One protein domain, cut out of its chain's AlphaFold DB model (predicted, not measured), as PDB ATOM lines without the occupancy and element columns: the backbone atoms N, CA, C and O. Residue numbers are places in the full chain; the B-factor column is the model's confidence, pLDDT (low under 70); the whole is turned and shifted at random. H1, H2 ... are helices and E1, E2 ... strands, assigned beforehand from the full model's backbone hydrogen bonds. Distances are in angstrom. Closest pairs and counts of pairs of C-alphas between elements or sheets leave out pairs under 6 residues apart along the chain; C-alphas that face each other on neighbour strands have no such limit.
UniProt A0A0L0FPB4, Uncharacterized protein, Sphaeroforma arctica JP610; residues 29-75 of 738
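AT A GLANCE: This is residues 29 to 75 of the 738 residues of an uncharacterized protein of Sphaeroforma arctica JP610 (UniProt A0A0L0FPB4). This small domain has little regular structure: a chain of loops with H1 and the short H2 on opposite sides of its middle, and E1 and E2 set toward the two ends of its long axis. The printed part has 47 residues, with two named helices and two named strands in the order H1, E1, E2, H2, a mixed class with 18 residues in named elements. It is compact, with a radius of gyration of the C-alphas of 9.9 A, yet elongated, 32 by 18 by 15 A.

IN THESE COORDINATES: H1, residues 31 to 38, begins at C-alpha 31 (132.061, 231.930, 294.126) and is 9.9 A long. E1 is residues 47 to 49, E2 residues 54 to 56. H2, residues 70 to 73, ends at C-alpha 73 (133.852, 230.859, 299.215).

HOW THE PARTS SIT: H1 and H2 are close but not clearly touching; their closest C-alphas, of Cys 31 and Cys 73, are 5.5 A apart. E1 and E2 are apart, and each pairs with no named strand. Residues 29 to 30 pair antiparallel with 54 to 55 of E2, and 74 to 75 with 48 to 49 of E1. In H1 every O i to N i+4 pair is within hydrogen-bond range; H2 is too short for one.

THE WHOLE: The printed part has no cut. The link from E2 to H2 is long. Residues 37 to 39 and 59 to 61 have pLDDT under 70.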
ATOM      1  N   VAL A  29     124.851 231.887 292.040       92.56
ATOM      2  CA  VAL A  29     126.104 232.251 291.376       92.56
ATOM      3  C   VAL A  29     127.223 231.410 291.973       92.56
ATOM      4  O   VAL A  29     127.156 231.005 293.136       92.56
ATOM      5  N   THR A  30     128.250 231.104 291.195       95.50
ATOM      6  CA  THR A  30     129.447 230.458 291.732       95.50
ATOM      7  C   THR A  30     130.329 231.483 292.449       95.50
ATOM      8  O   THR A  30     130.347 232.665 292.110       95.50
ATOM      9  N   CYS A  31     131.095 231.063 293.451       93.62
ATOM     10  CA  CYS A  31     132.061 231.930 294.126       93.62
ATOM     11  C   CYS A  31     133.088 232.537 293.151       93.62
ATOM     12  O   CYS A  31     133.566 233.644 293.385       93.62
ATOM     13  N   GLY A  32     133.409 231.838 292.056       89.75
ATOM     14  CA  GLY A  32     134.269 232.329 290.979       89.75
ATOM     15  C   GLY A  32     133.642 233.503 290.235       89.75
ATOM     16  O   GLY A  32     134.258 234.560 290.129       89.75
ATOM     17  N   GLU A  33     132.395 233.352 289.793       85.50
ATOM     18  CA  GLU A  33     131.634 234.431 289.153       85.50
ATOM     19  C   GLU A  33     131.388 235.596 290.124       85.50
ATOM     20  O   GLU A  33     131.584 236.751 289.764       85.50
ATOM     21  N   LYS A  34     131.042 235.322 291.391       85.19
ATOM     22  CA  LYS A  34     130.867 236.366 292.416       85.19
ATOM     23  C   LYS A  34     132.166 237.131 292.684       85.19
ATOM     24  O   LYS A  34     132.123 238.338 292.885       85.19
ATOM     25  N   SER A  35     133.314 236.453 292.684       86.31
ATOM     26  CA  SER A  35     134.625 237.098 292.828       86.31
ATOM     27  C   SER A  35     134.919 238.065 291.681       86.31
ATOM     28  O   SER A  35     135.486 239.128 291.921       86.31
ATOM     29  N   GLN A  36     134.467 237.742 290.465       76.81
ATOM     30  CA  GLN A  36     134.592 238.620 289.300       76.81
ATOM     31  C   GLN A  36     133.603 239.794 289.325       76.81
ATOM     32  O   GLN A  36     133.950 240.882 288.880       76.81
ATOM     33  N   LEU A  37     132.387 239.581 289.832       68.75
ATOM     34  CA  LEU A  37     131.317 240.582 289.799       68.75
ATOM     35  C   LEU A  37     131.357 241.566 290.981       68.75
ATOM     36  O   LEU A  37     131.086 242.751 290.794       68.75
ATOM     37  N   ASP A  38     131.694 241.075 292.179       67.56
ATOM     38  CA  ASP A  38     131.492 241.785 293.452       67.56
ATOM     39  C   ASP A  38     132.713 241.725 294.386       67.56
ATOM     40  O   ASP A  38     132.576 241.824 295.607       67.56
ATOM     41  N   PHE A  39     133.913 241.533 293.831       66.19
ATOM     42  CA  PHE A  39     135.191 241.604 294.558       66.19
ATOM     43  C   PHE A  39     135.275 240.718 295.805       66.19
ATOM     44  O   PHE A  39     135.950 241.047 296.783       66.19
ATOM     45  N   LEU A  40     134.619 239.562 295.780       79.88
ATOM     46  CA  LEU A  40     134.788 238.565 296.822       79.88
ATOM     47  C   LEU A  40     136.250 238.068 296.810       79.88
ATOM     48  O   LEU A  40     136.647 237.274 295.952       79.88
ATOM     49  N   GLN A  41     137.041 238.559 297.767       85.44
ATOM     50  CA  GLN A  41     138.446 238.216 297.986       85.44
ATOM     51  C   GLN A  41     138.617 237.478 299.317       85.44
ATOM     52  O   GLN A  41     137.943 237.770 300.302       85.44
ATOM     53  N   CYS A  42     139.538 236.515 299.352       90.31
ATOM     54  CA  CYS A  42     139.912 235.833 300.587       90.31
ATOM     55  C   CYS A  42     140.961 236.668 301.325       90.31
ATOM     56  O   CYS A  42     142.079 236.827 300.838       90.31
ATOM     57  N   ASN A  43     140.615 237.193 302.498       81.50
ATOM     58  CA  ASN A  43     141.397 238.189 303.232       81.50
ATOM     59  C   ASN A  43     142.628 237.592 303.928       81.50
ATOM     60  O   ASN A  43     143.525 238.313 304.373       81.50
ATOM     61  N   SER A  44     142.709 236.263 304.027       83.25
ATOM     62  CA  SER A  44     143.886 235.573 304.542       83.25
ATOM     63  C   SER A  44     144.776 235.066 303.413       83.25
ATOM     64  O   SER A  44     144.345 234.282 302.573       83.25
ATOM     65  N   ILE A  45     146.077 235.369 303.490       82.56
ATOM     66  CA  ILE A  45     147.119 234.748 302.647       82.56
ATOM     67  C   ILE A  45     147.135 233.208 302.722       82.56
ATOM     68  O   ILE A  45     147.780 232.557 301.906       82.56
ATOM     69  N   ALA A  46     146.476 232.622 303.728       85.94
ATOM     70  CA  ALA A  46     146.346 231.181 303.899       85.94
ATOM     71  C   ALA A  46     145.044 230.612 303.311       85.94
ATOM     72  O   ALA A  46     144.825 229.407 303.413       85.94
ATOM     73  N   GLN A  47     144.170 231.441 302.739       93.25
ATOM     74  CA  GLN A  47     142.925 231.017 302.112       93.25
ATOM     75  C   GLN A  47     143.019 231.102 300.588       93.25
ATOM     76  O   GLN A  47     143.781 231.879 300.020       93.25
ATOM     77  N   THR A  48     142.257 230.260 299.904       94.50
ATOM     78  CA  THR A  48     142.113 230.280 298.449       94.50
ATOM     79  C   THR A  48     140.635 230.243 298.109       94.50
ATOM     80  O   THR A  48     139.874 229.510 298.746       94.50
ATOM     81  N   LEU A  49     140.246 231.042 297.116       94.94
ATOM     82  CA  LEU A  49     138.895 231.037 296.574       94.94
ATOM     83  C   LEU A  49     138.589 229.646 296.008       94.94
ATOM     84  O   LEU A  49     139.392 229.089 295.259       94.94
ATOM     85  N   VAL A  50     137.431 229.098 296.355       96.56
ATOM     86  CA  VAL A  50     136.910 227.853 295.794       96.56
ATOM     87  C   VAL A  50     135.857 228.234 294.752       96.56
ATOM     88  O   VAL A  50     134.697 228.426 295.112       96.56
ATOM     89  N   PRO A  51     136.241 228.407 293.474       93.38
ATOM     90  CA  PRO A  51     135.404 229.088 292.494       93.38
ATOM     91  C   PRO A  51     134.090 228.356 292.225       93.38
ATOM     92  O   PRO A  51     133.083 229.012 292.018       93.38
ATOM     93  N   ASP A  52     134.072 227.027 292.310       96.25
ATOM     94  CA  ASP A  52     132.925 226.207 291.907       96.25
ATOM     95  C   ASP A  52     131.835 226.067 292.989       96.25
ATOM     96  O   ASP A  52     130.864 225.333 292.800       96.25
ATOM     97  N   ILE A  53     131.978 226.720 294.151       94.88
ATOM     98  CA  ILE A  53     130.930 226.698 295.180       94.88
ATOM     99  C   ILE A  53     129.775 227.583 294.717       94.88
ATOM    100  O   ILE A  53     129.914 228.798 294.625       94.88
ATOM    101  N   THR A  54     128.620 226.974 294.453       94.88
ATOM    102  CA  THR A  54     127.376 227.711 294.230       94.88
ATOM    103  C   THR A  54     126.871 228.278 295.549       94.88
ATOM    104  O   THR A  54     126.706 227.564 296.541       94.88
ATOM    105  N   CYS A  55     126.600 229.569 295.546       93.56
ATOM    106  CA  CYS A  55     126.091 230.320 296.672       93.56
ATOM    107  C   CYS A  55     125.031 231.303 296.175       93.56
ATOM    108  O   CYS A  55     124.834 231.496 294.973       93.56
ATOM    109  N   CYS A  56     124.286 231.892 297.101       89.56
ATOM    110  CA  CYS A  56     123.265 232.850 296.727       89.56
ATOM    111  C   CYS A  56     123.888 234.221 296.463       89.56
ATOM    112  O   CYS A  56     124.617 234.747 297.314       89.56
ATOM    113  N   ARG A  57     123.596 234.811 295.297       81.19
ATOM    114  CA  ARG A  57     124.122 236.124 294.902       81.19
ATOM    115  C   ARG A  57     123.698 237.211 295.890       81.19
ATOM    116  O   ARG A  57     124.527 238.057 296.236       81.19
ATOM    117  N   TYR A  58     122.458 237.132 296.374       72.00
ATOM    118  CA  TYR A  58     121.828 238.079 297.297       72.00
ATOM    119  C   TYR A  58     121.297 237.355 298.536       72.00
ATOM    120  O   TYR A  58     120.909 236.196 298.467       72.00
ATOM    121  N   TYR A  59     121.273 237.995 299.700       57.72
ATOM    122  CA  TYR A  59     120.824 237.319 300.920       57.72
ATOM    123  C   TYR A  59     119.340 236.900 300.816       57.72
ATOM    124  O   TYR A  59     118.489 237.731 300.499       57.72
ATOM    125  N   ASN A  60     119.039 235.624 301.099       55.59
ATOM    126  CA  ASN A  60     117.695 235.014 301.134       55.59
ATOM    127  C   ASN A  60     116.894 234.959 299.818       55.59
ATOM    128  O   ASN A  60     115.721 234.597 299.852       55.59
ATOM    129  N   MET A  61     117.496 235.239 298.658       69.19
ATOM    130  CA  MET A  61     116.777 235.150 297.373       69.19
ATOM    131  C   MET A  61     116.815 233.751 296.728       69.19
ATOM    132  O   MET A  61     116.075 233.480 295.791       69.19
ATOM    133  N   CYS A  62     117.622 232.825 297.258       76.88
ATOM    134  CA  CYS A  62     117.814 231.477 296.699       76.88
ATOM    135  C   CYS A  62     117.341 230.348 297.630       76.88
ATOM    136  O   CYS A  62     117.880 229.238 297.583       76.88
ATOM    137  N   GLY A  63     116.390 230.622 298.527       83.31
ATOM    138  CA  GLY A  63     115.944 229.645 299.524       83.31
ATOM    139  C   GLY A  63     117.063 229.258 300.500       83.31
ATOM    140  O   GLY A  63     117.587 230.116 301.203       83.31
ATOM    141  N   ASP A  64     117.430 227.972 300.541       83.38
ATOM    142  CA  ASP A  64     118.380 227.403 301.516       83.38
ATOM    143  C   ASP A  64     119.866 227.661 301.187       83.38
ATOM    144  O   ASP A  64     120.752 227.317 301.978       83.38
ATOM    145  N   LEU A  65     120.178 228.222 300.014       82.12
ATOM    146  CA  LEU A  65     121.564 228.508 299.649       82.12
ATOM    147  C   LEU A  65     122.099 229.684 300.467       82.12
ATOM    148  O   LEU A  65     121.539 230.778 300.486       82.12
ATOM    149  N   THR A  66     123.234 229.458 301.123       84.00
ATOM    150  CA  THR A  66     123.929 230.492 301.891       84.00
ATOM    151  C   THR A  66     124.476 231.567 300.944       84.00
ATOM    152  O   THR A  66     124.897 231.265 299.824       84.00
ATOM    153  N   ARG A  67     124.432 232.839 301.370       89.00
ATOM    154  CA  ARG A  67     124.965 233.976 300.602       89.00
ATOM    155  C   ARG A  67     126.441 233.751 300.286       89.00
ATOM    156  O   ARG A  67     127.189 233.306 301.152       89.00
ATOM    157  N   CYS A  68     126.856 234.134 299.082       90.06
ATOM    158  CA  CYS A  68     128.269 234.190 298.736       90.06
ATOM    159  C   CYS A  68     129.002 235.138 299.690       90.06
ATOM    160  O   CYS A  68     128.812 236.353 299.646       90.06
ATOM    161  N   SER A  69     129.807 234.562 300.574       91.25
ATOM    162  CA  SER A  69     130.602 235.256 301.579       91.25
ATOM    163  C   SER A  69     132.011 234.686 301.587       91.25
ATOM    164  O   SER A  69     132.248 233.597 301.061       91.25
ATOM    165  N   GLU A  70     132.954 235.408 302.192       90.31
ATOM    166  CA  GLU A  70     134.323 234.920 302.343       90.31
ATOM    167  C   GLU A  70     134.343 233.553 303.046       90.31
ATOM    168  O   GLU A  70     134.985 232.625 302.573       90.31
ATOM    169  N   GLU A  71     133.564 233.375 304.115       91.38
ATOM    170  CA  GLU A  71     133.498 232.106 304.848       91.38
ATOM    171  C   GLU A  71     133.013 230.936 303.978       91.38
ATOM    172  O   GLU A  71     133.501 229.814 304.114       91.38
ATOM    173  N   MET A  72     132.075 231.194 303.063       93.38
ATOM    174  CA  MET A  72     131.552 230.165 302.168       93.38
ATOM    175  C   MET A  72     132.491 229.879 300.997       93.38
ATOM    176  O   MET A  72     132.629 228.732 300.574       93.38
ATOM    177  N   CYS A  73     133.119 230.920 300.466       96.69
ATOM    178  CA  CYS A  73     133.852 230.859 299.215       96.69
ATOM    179  C   CYS A  73     135.366 230.702 299.382       96.69
ATOM    180  O   CYS A  73     136.052 230.427 298.400       96.69
ATOM    181  N   CYS A  74     135.905 230.857 300.592       96.25
ATOM    182  CA  CYS A  74     137.337 230.804 300.861       96.25
ATOM    183  C   CYS A  74     137.693 229.634 301.776       96.25
ATOM    184  O   CYS A  74     137.242 229.539 302.916       96.25
ATOM    185  N   GLN A  75     138.578 228.754 301.306       95.31
ATOM    186  CA  GLN A  75     139.056 227.610 302.080       95.31
ATOM    187  C   GLN A  75     140.523 227.786 302.475       95.31
ATOM    188  O   GLN A  75     141.347 228.213 301.672       95.31
TER     189      GLN A  75